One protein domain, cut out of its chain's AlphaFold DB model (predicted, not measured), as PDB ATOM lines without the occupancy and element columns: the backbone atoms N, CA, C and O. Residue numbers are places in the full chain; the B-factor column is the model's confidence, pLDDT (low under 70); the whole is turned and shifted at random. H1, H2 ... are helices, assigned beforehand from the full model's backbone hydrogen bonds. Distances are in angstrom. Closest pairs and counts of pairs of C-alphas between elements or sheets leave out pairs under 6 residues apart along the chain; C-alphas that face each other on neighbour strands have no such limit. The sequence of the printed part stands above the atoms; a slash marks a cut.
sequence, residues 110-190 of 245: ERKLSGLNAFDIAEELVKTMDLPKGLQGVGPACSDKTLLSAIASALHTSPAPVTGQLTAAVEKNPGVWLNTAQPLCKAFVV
ATOM      1  N   GLU A 110     -39.118  13.089 -11.451       81.88
ATOM      2  CA  GLU A 110     -38.163  13.553 -10.440       81.88
ATOM      3  C   GLU A 110     -38.607  13.165  -9.030       81.88
ATOM      4  O   GLU A 110     -37.787  12.881  -8.162       81.88
ATOM      5  N   ARG A 111     -39.923  13.052  -8.809       82.19
ATOM      6  CA  ARG A 111     -40.471  12.548  -7.548       82.19
ATOM      7  C   ARG A 111     -40.040  11.109  -7.264       82.19
ATOM      8  O   ARG A 111     -39.936  10.735  -6.107       82.19
ATOM      9  N   LYS A 112     -39.745  10.291  -8.277       85.19
ATOM     10  CA  LYS A 112     -39.199   8.942  -8.044       85.19
ATOM     11  C   LYS A 112     -37.809   8.974  -7.403       85.19
ATOM     12  O   LYS A 112     -37.413   7.978  -6.814       85.19
ATOM     13  N   LEU A 113     -37.097  10.096  -7.506       81.00
ATOM     14  CA  LEU A 113     -35.799  10.308  -6.868       81.00
ATOM     15  C   LEU A 113     -35.924  10.953  -5.479       81.00
ATOM     16  O   LEU A 113     -34.920  11.148  -4.799       81.00
ATOM     17  N   SER A 114     -37.139  11.295  -5.036       83.06
ATOM     18  CA  SER A 114     -37.343  11.879  -3.711       83.06
ATOM     19  C   SER A 114     -36.918  10.897  -2.616       83.06
ATOM     20  O   SER A 114     -37.283   9.724  -2.675       83.06
ATOM     21  N   GLY A 115     -36.183  11.378  -1.611       82.88
ATOM     22  CA  GLY A 115     -35.688  10.555  -0.501       82.88
ATOM     23  C   GLY A 115     -34.356   9.857  -0.779       82.88
ATOM     24  O   GLY A 115     -33.760   9.316   0.149       82.88
ATOM     25  N   LEU A 116     -33.855   9.916  -2.017       85.69
ATOM     26  CA  LEU A 116     -32.489   9.514  -2.328       85.69
ATOM     27  C   LEU A 116     -31.526  10.633  -1.932       85.69
ATOM     28  O   LEU A 116     -31.753  11.808  -2.224       85.69
ATOM     29  N   ASN A 117     -30.445  10.250  -1.264       86.31
ATOM     30  CA  ASN A 117     -29.401  11.151  -0.809       86.31
ATOM     31  C   ASN A 117     -28.035  10.577  -1.185       86.31
ATOM     32  O   ASN A 117     -27.859   9.361  -1.193       86.31
ATOM     33  N   ALA A 118     -27.087  11.459  -1.491       87.25
ATOM     34  CA  ALA A 118     -25.693  11.078  -1.659       87.25
ATOM     35  C   ALA A 118     -25.008  11.047  -0.288       87.25
ATOM     36  O   ALA A 118     -25.262  11.919   0.546       87.25
ATOM     37  N   PHE A 119     -24.153  10.052  -0.087       89.94
ATOM     38  CA  PHE A 119     -23.316   9.896   1.096       89.94
ATOM     39  C   PHE A 119     -21.855   9.863   0.655       89.94
ATOM     40  O   PHE A 119     -21.555   9.346  -0.425       89.94
ATOM     41  N   ASP A 120     -20.979  10.452   1.458       91.88
ATOM     42  CA  ASP A 120     -19.534  10.398   1.240       91.88
ATOM     43  C   ASP A 120     -18.953   9.039   1.688       91.88
ATOM     44  O   ASP A 120     -19.654   8.209   2.269       91.88
ATOM     45  N   ILE A 121     -17.663   8.804   1.436       93.75
ATOM     46  CA  ILE A 121     -16.899   7.619   1.852       93.75
ATOM     47  C   ILE A 121     -16.997   7.396   3.371       93.75
ATOM     48  O   ILE A 121     -17.001   6.255   3.822       93.75
ATOM     49  N   ALA A 122     -17.127   8.473   4.151       94.06
ATOM     50  CA  ALA A 122     -17.341   8.430   5.598       94.06
ATOM     51  C   ALA A 122     -18.809   8.176   6.016       94.06
ATOM     52  O   ALA A 122     -19.146   8.346   7.182       94.06
ATOM     53  N   GLU A 123     -19.692   7.815   5.078       89.44
ATOM     54  CA  GLU A 123     -21.144   7.652   5.276       89.44
ATOM     55  C   GLU A 123     -21.865   8.923   5.763       89.44
ATOM     56  O   GLU A 123     -23.010   8.881   6.218       89.44
ATOM     57  N   GLU A 124     -21.234  10.089   5.620       91.00
ATOM     58  CA  GLU A 124     -21.847  11.368   5.954       91.00
ATOM     59  C   GLU A 124     -22.747  11.860   4.821       91.00
ATOM     60  O   GLU A 124     -22.419  11.771   3.635       91.00
ATOM     61  N   LEU A 125     -23.913  12.394   5.190       88.00
ATOM     62  CA  LEU A 125     -24.869  12.942   4.238       88.00
ATOM     63  C   LEU A 125     -24.255  14.142   3.509       88.00
ATOM     64  O   LEU A 125     -23.996  15.181   4.117       88.00
ATOM     65  N   VAL A 126     -24.136  14.046   2.185       87.25
ATOM     66  CA  VAL A 126     -23.678  15.167   1.366       87.25
ATOM     67  C   VAL A 126     -24.720  16.279   1.432       87.25
ATOM     68  O   VAL A 126     -25.872  16.120   0.999       87.25
ATOM     69  N   LYS A 127     -24.310  17.427   1.985       85.12
ATOM     70  CA  LYS A 127     -25.169  18.605   2.077       85.12
ATOM     71  C   LYS A 127     -25.554  19.051   0.669       85.12
ATOM     72  O   LYS A 127     -24.711  19.261  -0.199       85.12
ATOM     73  N   THR A 128     -26.850  19.224   0.448       80.25
ATOM     74  CA  THR A 128     -27.341  19.784  -0.807       80.25
ATOM     75  C   THR A 128     -27.145  21.286  -0.862       80.25
ATOM     76  O   THR A 128     -27.209  21.962   0.162       80.25
ATOM     77  N   MET A 129     -26.909  21.794  -2.070       83.31
ATOM     78  CA  MET A 129     -26.747  23.222  -2.315       83.31
ATOM     79  C   MET A 129     -28.001  23.993  -1.895       83.31
ATOM     80  O   MET A 129     -29.116  23.604  -2.247       83.31
ATOM     81  N   ASP A 130     -27.794  25.098  -1.182       87.44
ATOM     82  CA  ASP A 130     -28.851  26.039  -0.825       87.44
ATOM     83  C   ASP A 130     -29.219  26.872  -2.065       87.44
ATOM     84  O   ASP A 130     -28.348  27.444  -2.726       87.44
ATOM     85  N   LEU A 131     -30.508  26.916  -2.415       88.88
ATOM     86  CA  LEU A 131     -30.964  27.603  -3.623       88.88
ATOM     87  C   LEU A 131     -31.202  29.101  -3.402       88.88
ATOM     88  O   LEU A 131     -31.647  29.517  -2.327       88.88
ATOM     89  N   PRO A 132     -30.958  29.942  -4.426       88.75
ATOM     90  CA  PRO A 132     -31.293  31.354  -4.350       88.75
ATOM     91  C   PRO A 132     -32.811  31.535  -4.244       88.75
ATOM     92  O   PRO A 132     -33.581  30.825  -4.883       88.75
ATOM     93  N   LYS A 133     -33.252  32.554  -3.494       84.69
ATOM     94  CA  LYS A 133     -34.680  32.816  -3.212       84.69
ATOM     95  C   LYS A 133     -35.554  32.980  -4.463       84.69
ATOM     96  O   LYS A 133     -36.755  32.742  -4.397       84.69
ATOM     97  N   GLY A 134     -34.966  33.415  -5.580       86.12
ATOM     98  CA  GLY A 134     -35.667  33.560  -6.858       86.12
ATOM     99  C   GLY A 134     -35.950  32.232  -7.566       86.12
ATOM    100  O   GLY A 134     -36.823  32.177  -8.427       86.12
ATOM    101  N   LEU A 135     -35.249  31.156  -7.198       91.12
ATOM    102  CA  LEU A 135     -35.414  29.840  -7.796       91.12
ATOM    103  C   LEU A 135     -36.337  28.992  -6.925       91.12
ATOM    104  O   LEU A 135     -35.908  28.313  -5.997       91.12
ATOM    105  N   GLN A 136     -37.627  29.038  -7.239       91.69
ATOM    106  CA  GLN A 136     -38.653  28.298  -6.516       91.69
ATOM    107  C   GLN A 136     -39.266  27.231  -7.414       91.69
ATOM    108  O   GLN A 136     -39.565  27.485  -8.580       91.69
ATOM    109  N   GLY A 137     -39.490  26.038  -6.879       90.88
ATOM    110  CA  GLY A 137     -40.142  24.984  -7.639       90.88
ATOM    111  C   GLY A 137     -41.667  25.044  -7.569       90.88
ATOM    112  O   GLY A 137     -42.243  25.683  -6.687       90.88
ATOM    113  N   VAL A 138     -42.327  24.397  -8.528       89.50
ATOM    114  CA  VAL A 138     -43.790  24.361  -8.653       89.50
ATOM    115  C   VAL A 138     -44.293  22.944  -8.863       89.50
ATOM    116  O   VAL A 138     -43.599  22.085  -9.398       89.50
ATOM    117  N   GLY A 139     -45.544  22.708  -8.476       81.94
ATOM    118  CA  GLY A 139     -46.176  21.401  -8.592       81.94
ATOM    119  C   GLY A 139     -46.075  20.563  -7.310       81.94
ATOM    120  O   GLY A 139     -45.666  21.051  -6.255       81.94
ATOM    121  N   PRO A 140     -46.537  19.306  -7.366       77.19
ATOM    122  CA  PRO A 140     -46.703  18.479  -6.180       77.19
ATOM    123  C   PRO A 140     -45.357  18.035  -5.593       77.19
ATOM    124  O   PRO A 140     -44.521  17.488  -6.306       77.19
ATOM    125  N   ALA A 141     -45.206  18.184  -4.270       72.19
ATOM    126  CA  ALA A 141     -44.056  17.708  -3.492       72.19
ATOM    127  C   ALA A 141     -42.694  18.234  -3.992       72.19
ATOM    128  O   ALA A 141     -41.738  17.474  -4.147       72.19
ATOM    129  N   CYS A 142     -42.614  19.540  -4.247       79.00
ATOM    130  CA  CYS A 142     -41.372  20.183  -4.644       79.00
ATOM    131  C   CYS A 142     -40.398  20.335  -3.462       79.00
ATOM    132  O   CYS A 142     -40.735  20.920  -2.437       79.00
ATOM    133  N   SER A 143     -39.168  19.867  -3.659       88.06
ATOM    134  CA  SER A 143     -37.992  20.174  -2.838       88.06
ATOM    135  C   SER A 143     -36.883  20.783  -3.699       88.06
ATOM    136  O   SER A 143     -36.843  20.562  -4.913       88.06
ATOM    137  N   ASP A 144     -35.936  21.472  -3.072       89.69
ATOM    138  CA  ASP A 144     -34.785  22.078  -3.753       89.69
ATOM    139  C   ASP A 144     -33.967  21.048  -4.547       89.69
ATOM    140  O   ASP A 144     -33.539  21.304  -5.672       89.69
ATOM    141  N   LYS A 145     -33.842  19.822  -4.019       87.81
ATOM    142  CA  LYS A 145     -33.162  18.710  -4.703       87.81
ATOM    143  C   LYS A 145     -33.872  18.335  -6.001       87.81
ATOM    144  O   LYS A 145     -33.251  18.273  -7.057       87.81
ATOM    145  N   THR A 146     -35.187  18.124  -5.929       88.25
ATOM    146  CA  THR A 146     -35.999  17.762  -7.102       88.25
ATOM    147  C   THR A 146     -36.045  18.883  -8.137       88.25
ATOM    148  O   THR A 146     -36.063  18.609  -9.334       88.25
ATOM    149  N   LEU A 147     -36.009  20.140  -7.686       90.50
ATOM    150  CA  LEU A 147     -35.945  21.319  -8.541       90.50
ATOM    151  C   LEU A 147     -34.629  21.371  -9.323       90.50
ATOM    152  O   LEU A 147     -34.644  21.525 -10.545       90.50
ATOM    153  N   LEU A 148     -33.501  21.167  -8.638       90.75
ATOM    154  CA  LEU A 148     -32.187  21.060  -9.269       90.75
ATOM    155  C   LEU A 148     -32.133  19.915 -10.278       90.75
ATOM    156  O   LEU A 148     -31.669  20.118 -11.398       90.75
ATOM    157  N   SER A 149     -32.649  18.735  -9.924       88.94
ATOM    158  CA  SER A 149     -32.708  17.595 -10.843       88.94
ATOM    159  C   SER A 149     -33.536  17.896 -12.095       88.94
ATOM    160  O   SER A 149     -33.113  17.542 -13.195       88.94
ATOM    161  N   ALA A 150     -34.679  18.578 -11.955       89.81
ATOM    162  CA  ALA A 150     -35.523  18.972 -13.083       89.81
ATOM    163  C   ALA A 150     -34.802  19.957 -14.017       89.81
ATOM    164  O   ALA A 150     -34.799  19.770 -15.234       89.81
ATOM    165  N   ILE A 151     -34.153  20.983 -13.455       91.75
ATOM    166  CA  ILE A 151     -33.410  21.989 -14.228       91.75
ATOM    167  C   ILE A 151     -32.207  21.351 -14.926       91.75
ATOM    168  O   ILE A 151     -32.037  21.535 -16.130       91.75
ATOM    169  N   ALA A 152     -31.412  20.554 -14.209       91.69
ATOM    170  CA  ALA A 152     -30.264  19.850 -14.779       91.69
ATOM    171  C   ALA A 152     -30.685  18.922 -15.928       91.69
ATOM    172  O   ALA A 152     -30.054  18.906 -16.983       91.69
ATOM    173  N   SER A 153     -31.796  18.202 -15.761       89.75
ATOM    174  CA  SER A 153     -32.330  17.317 -16.800       89.75
ATOM    175  C   SER A 153     -32.828  18.092 -18.017       89.75
ATOM    176  O   SER A 153     -32.589  17.662 -19.147       89.75
ATOM    177  N   ALA A 154     -33.482  19.240 -17.813       92.12
ATOM    178  CA  ALA A 154     -33.922  20.111 -18.899       92.12
ATOM    179  C   ALA A 154     -32.731  20.635 -19.716       92.12
ATOM    180  O   ALA A 154     -32.743  20.510 -20.940       92.12
ATOM    181  N   LEU A 155     -31.684  21.120 -19.036       93.38
ATOM    182  CA  LEU A 155     -30.443  21.599 -19.659       93.38
ATOM    183  C   LEU A 155     -29.679  20.489 -20.392       93.38
ATOM    184  O   LEU A 155     -29.042  20.745 -21.408       93.38
ATOM    185  N   HIS A 156     -29.736  19.253 -19.891       92.38
ATOM    186  CA  HIS A 156     -29.048  18.122 -20.509       92.38
ATOM    187  C   HIS A 156     -29.798  17.553 -21.722       92.38
ATOM    188  O   HIS A 156     -29.184  17.115 -22.692       92.38
ATOM    189  N   THR A 157     -31.131  17.544 -21.672       90.62
ATOM    190  CA  THR A 157     -31.965  16.887 -22.693       90.62
ATOM    191  C   THR A 157     -32.321  17.822 -23.848       90.62
ATOM    192  O   THR A 157     -32.655  17.354 -24.937       90.62
ATOM    193  N   SER A 158     -32.287  19.139 -23.629       88.56
ATOM    194  CA  SER A 158     -32.737  20.132 -24.599       88.56
ATOM    195  C   SER A 158     -31.795  21.337 -24.651       88.56
ATOM    196  O   SER A 158     -31.450  21.877 -23.606       88.56
ATOM    197  N   PRO A 159     -31.444  21.834 -25.852       91.81
ATOM    198  CA  PRO A 159     -30.737  23.103 -26.005       91.81
ATOM    199  C   PRO A 159     -31.667  24.326 -25.866       91.81
ATOM    200  O   PRO A 159     -31.222  25.458 -26.037       91.81
ATOM    201  N   ALA A 160     -32.970  24.122 -25.635       92.75
ATOM    202  CA  ALA A 160     -33.925  25.216 -25.507       92.75
ATOM    203  C   ALA A 160     -33.694  26.026 -24.213       92.75
ATOM    204  O   ALA A 160     -33.322  25.447 -23.191       92.75
ATOM    205  N   PRO A 161     -33.975  27.343 -24.220       92.81
ATOM    206  CA  PRO A 161     -33.849  28.170 -23.024       92.81
ATOM    207  C   PRO A 161     -34.714  27.658 -21.869       92.81
ATOM    208  O   PRO A 161     -35.889  27.331 -22.059       92.81
ATOM    209  N   VAL A 162     -34.146  27.652 -20.664       94.06
ATOM    210  CA  VAL A 162     -34.871  27.354 -19.426       94.06
ATOM    211  C   VAL A 162     -35.385  28.663 -18.837       94.06
ATOM    212  O   VAL A 162     -34.617  29.462 -18.314       94.06
ATOM    213  N   THR A 163     -36.690  28.879 -18.945       93.88
ATOM    214  CA  THR A 163     -37.405  30.060 -18.440       93.88
ATOM    215  C   THR A 163     -38.375  29.726 -17.313       93.88
ATOM    216  O   THR A 163     -38.840  30.632 -16.629       93.88
ATOM    217  N   GLY A 164     -38.680  28.442 -17.100       93.69
ATOM    218  CA  GLY A 164     -39.623  27.976 -16.087       93.69
ATOM    219  C   GLY A 164     -41.095  28.120 -16.485       93.69
ATOM    220  O   GLY A 164     -41.454  28.370 -17.637       93.69
ATOM    221  N   GLN A 165     -41.981  27.913 -15.515       93.69
ATOM    222  CA  GLN A 165     -43.427  27.994 -15.690       93.69
ATOM    223  C   GLN A 165     -43.885  29.455 -15.595       93.69
ATOM    224  O   GLN A 165     -43.908  30.045 -14.515       93.69
ATOM    225  N   LEU A 166     -44.285  30.029 -16.733       91.69
ATOM    226  CA  LEU A 166     -44.742  31.424 -16.836       91.69
ATOM    227  C   LEU A 166     -46.099  31.668 -16.158       91.69
ATOM    228  O   LEU A 166     -46.412  32.783 -15.748       91.69
ATOM    229  N   THR A 167     -46.932  30.634 -16.058       89.81
ATOM    230  CA  THR A 167     -48.309  30.759 -15.581       89.81
ATOM    231  C   THR A 167     -48.429  30.339 -14.118       89.81
ATOM    232  O   THR A 167     -48.304  29.163 -13.788       89.81
ATOM    233  N   ALA A 168     -48.802  31.277 -13.241       86.81
ATOM    234  CA  ALA A 168     -49.056  30.996 -11.821       86.81
ATOM    235  C   ALA A 168     -50.223  30.010 -11.581       86.81
ATOM    236  O   ALA A 168     -50.288  29.350 -10.545       86.81
ATOM    237  N   ALA A 169     -51.129  29.847 -12.554       88.38
ATOM    238  CA  ALA A 169     -52.205  28.852 -12.493       88.38
ATOM    239  C   ALA A 169     -51.691  27.401 -12.413       88.38
ATOM    240  O   ALA A 169     -52.441  26.516 -11.991       88.38
ATOM    241  N   VAL A 170     -50.415  27.157 -12.741       88.19
ATOM    242  CA  VAL A 170     -49.769  25.850 -12.570       88.19
ATOM    243  C   VAL A 170     -49.786  25.381 -11.115       88.19
ATOM    244  O   VAL A 170     -49.906  24.187 -10.864       88.19
ATOM    245  N   GLU A 171     -49.753  26.300 -10.145       86.06
ATOM    246  CA  GLU A 171     -49.860  25.953  -8.722       86.06
ATOM    247  C   GLU A 171     -51.277  25.517  -8.337       86.06
ATOM    248  O   GLU A 171     -51.457  24.715  -7.425       86.06
ATOM    249  N   LYS A 172     -52.295  26.042  -9.028       88.00
ATOM    250  CA  LYS A 172     -53.701  25.717  -8.759       88.00
ATOM    251  C   LYS A 172     -54.087  24.382  -9.376       88.00
ATOM    252  O   LYS A 172     -54.749  23.576  -8.730       88.00
ATOM    253  N   ASN A 173     -53.698  24.159 -10.630       87.19
ATOM    254  CA  ASN A 173     -53.952  22.902 -11.319       87.19
ATOM    255  C   ASN A 173     -52.812  22.573 -12.301       87.19
ATOM    256  O   ASN A 173     -52.895  22.919 -13.486       87.19
ATOM    257  N   PRO A 174     -51.765  21.866 -11.842       84.00
ATOM    258  CA  PRO A 174     -50.639  21.506 -12.697       84.00
ATOM    259  C   PRO A 174     -51.031  20.497 -13.787       84.00
ATOM    260  O   PRO A 174     -50.334  20.377 -14.782       84.00
ATOM    261  N   GLY A 175     -52.157  19.786 -13.662       83.75
ATOM    262  CA  GLY A 175     -52.607  18.855 -14.703       83.75
ATOM    263  C   GLY A 175     -53.088  19.542 -15.986       83.75
ATOM    264  O   GLY A 175     -53.120  18.908 -17.035       83.75
ATOM    265  N   VAL A 176     -53.466  20.822 -15.902       86.06
ATOM    266  CA  VAL A 176     -54.026  21.591 -17.028       86.06
ATOM    267  C   VAL A 176     -53.057  22.663 -17.517       86.06
ATOM    268  O   VAL A 176     -52.925  22.866 -18.719       86.06
ATOM    269  N   TRP A 177     -52.387  23.351 -16.591       89.38
ATOM    270  CA  TRP A 177     -51.631  24.573 -16.889       89.38
ATOM    271  C   TRP A 177     -50.120  24.368 -17.012       89.38
ATOM    272  O   TRP A 177     -49.389  25.338 -17.193       89.38
ATOM    273  N   LEU A 178     -49.637  23.131 -16.882       90.50
ATOM    274  CA  LEU A 178     -48.209  22.843 -16.928       90.50
ATOM    275  C   LEU A 178     -47.673  22.894 -18.357       90.50
ATOM    276  O   LEU A 178     -48.131  22.168 -19.240       90.50
ATOM    277  N   ASN A 179     -46.633  23.699 -18.563       91.50
ATOM    278  CA  ASN A 179     -45.836  23.653 -19.774       91.50
ATOM    279  C   ASN A 179     -44.813  22.515 -19.669       91.50
ATOM    280  O   ASN A 179     -43.832  22.618 -18.935       91.50
ATOM    281  N   THR A 180     -45.013  21.449 -20.442       89.31
ATOM    282  CA  THR A 180     -44.140  20.263 -20.439       89.31
ATOM    283  C   THR A 180     -42.772  20.496 -21.082       89.31
ATOM    284  O   THR A 180     -41.923  19.610 -21.030       89.31
ATOM    285  N   ALA A 181     -42.562  21.637 -21.744       90.44
ATOM    286  CA  ALA A 181     -41.279  22.006 -22.340       90.44
ATOM    287  C   ALA A 181     -40.355  22.751 -21.363       90.44
ATOM    288  O   ALA A 181     -39.202  23.006 -21.698       90.44
ATOM    289  N   GLN A 182     -40.857  23.122 -20.184       93.50
ATOM    290  CA  GLN A 182     -40.106  23.829 -19.150       93.50
ATOM    291  C   GLN A 182     -40.069  22.989 -17.867       93.50
ATOM    292  O   GLN A 182     -41.020  22.250 -17.598       93.50
ATOM    293  N   PRO A 183     -38.997  23.076 -17.061       92.38
ATOM    294  CA  PRO A 183     -38.913  22.345 -15.804       92.38
ATOM    295  C   PRO A 183     -39.976  22.818 -14.803       92.38
ATOM    296  O   PRO A 183     -40.632  23.850 -14.979       92.38
ATOM    297  N   LEU A 184     -40.141  22.051 -13.728       90.38
ATOM    298  CA  LEU A 184     -41.096  22.301 -12.645       90.38
ATOM    299  C   LEU A 184     -40.630  23.432 -11.709       90.38
ATOM    300  O   LEU A 184     -40.570  23.269 -10.492       90.38
ATOM    301  N   CYS A 185     -40.290  24.590 -12.273       92.81
ATOM    302  CA  CYS A 185     -39.892  25.790 -11.543       92.81
ATOM    303  C   CYS A 185     -40.770  26.992 -11.882       92.81
ATOM    304  O   CYS A 185     -41.354  27.051 -12.959       92.81
ATOM    305  N   LYS A 186     -40.883  27.957 -10.965       92.75
ATOM    306  CA  LYS A 186     -41.458  29.266 -11.279       92.75
ATOM    307  C   LYS A 186     -40.609  29.940 -12.335       92.75
ATOM    308  O   LYS A 186     -39.401  29.720 -12.398       92.75
ATOM    309  N   ALA A 187     -41.249  30.782 -13.134       93.38
ATOM    310  CA  ALA A 187     -40.512  31.649 -14.023       93.38
ATOM    311  C   ALA A 187     -39.506  32.498 -13.242       93.38
ATOM    312  O   ALA A 187     -39.850  33.103 -12.225       93.38
ATOM    313  N   PHE A 188     -38.275  32.532 -13.736       92.19
ATOM    314  CA  PHE A 188     -37.198  33.343 -13.189       92.19
ATOM    315  C   PHE A 188     -36.435  34.006 -14.334       92.19
ATOM    316  O   PHE A 188     -36.485  33.557 -15.480       92.19
ATOM    317  N   VAL A 189     -35.742  35.095 -14.016       91.31
ATOM    318  CA  VAL A 189     -34.908  35.840 -14.961       91.31
ATOM    319  C   VAL A 189     -33.546  36.018 -14.316       91.31
ATOM    320  O   VAL A 189     -33.468  36.405 -13.154       91.31
ATOM    321  N   VAL A 190     -32.493  35.707 -15.066       91.62
ATOM    322  CA  VAL A 190     -31.112  35.951 -14.642       91.62
ATOM    323  C   VAL A 190     -30.762  37.389 -14.996       91.62
ATOM    324  O   VAL A 190     -30.920  37.789 -16.149       91.62
TER     325      VAL A 190
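Overview. This is residues 110 to 190 of the 245 residues of a protein of Collichthys lucidus (UniProt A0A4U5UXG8). The domain has little regular structure: one longer helix, H2, and long loops, with the loop of residues 118 to 125 running out to one end of the long axis and the short H3 and H4 at the other end. Short H1 packs on the first part of H2. The 81 printed residues hold four named helices, H1 to H4 in chain order, with 26 residues, and no named strand: all helix. The whole is elongated, 44 by 26 by 24 A, and only just compact, close to loose, with a radius of gyration of the C-alphas of 13.8 A.

Along the chain. H1 is residues 110 to 113, from C-alpha 110 at (-38.163, 13.553, -10.440). H2 is residues 144 to 157, 19.8 A long. H3 is residues 168 to 171, 6.0 A, and H4 residues 174 to 177, ending at C-alpha 177 at (-51.631, 24.573, -16.889).

Arrangement. H1 touches H2, at residues 146 to 150 alone; the closest C-alphas, of Glu 110 and Thr 146, are 5.8 A apart. H3 and H4 only just touch, with 3 pairs of C-alphas within 8 A, and only at the corner by their link; the closest C-alphas, of Val 170 and Trp 177, are 4.9 A apart. H2 is apart from H3 and H4. In H2 every O i to N i+4 pair is within hydrogen-bond range; H1, H3 and H4 are too short for such a pair.

Size, cuts and confidence. The C-alphas farthest apart, of Ala 122 and Val 176, are 45.1 A apart. The printed part has no cut. The link from H1 to H2, 30 residues, is long. No printed residue is under pLDDT 70.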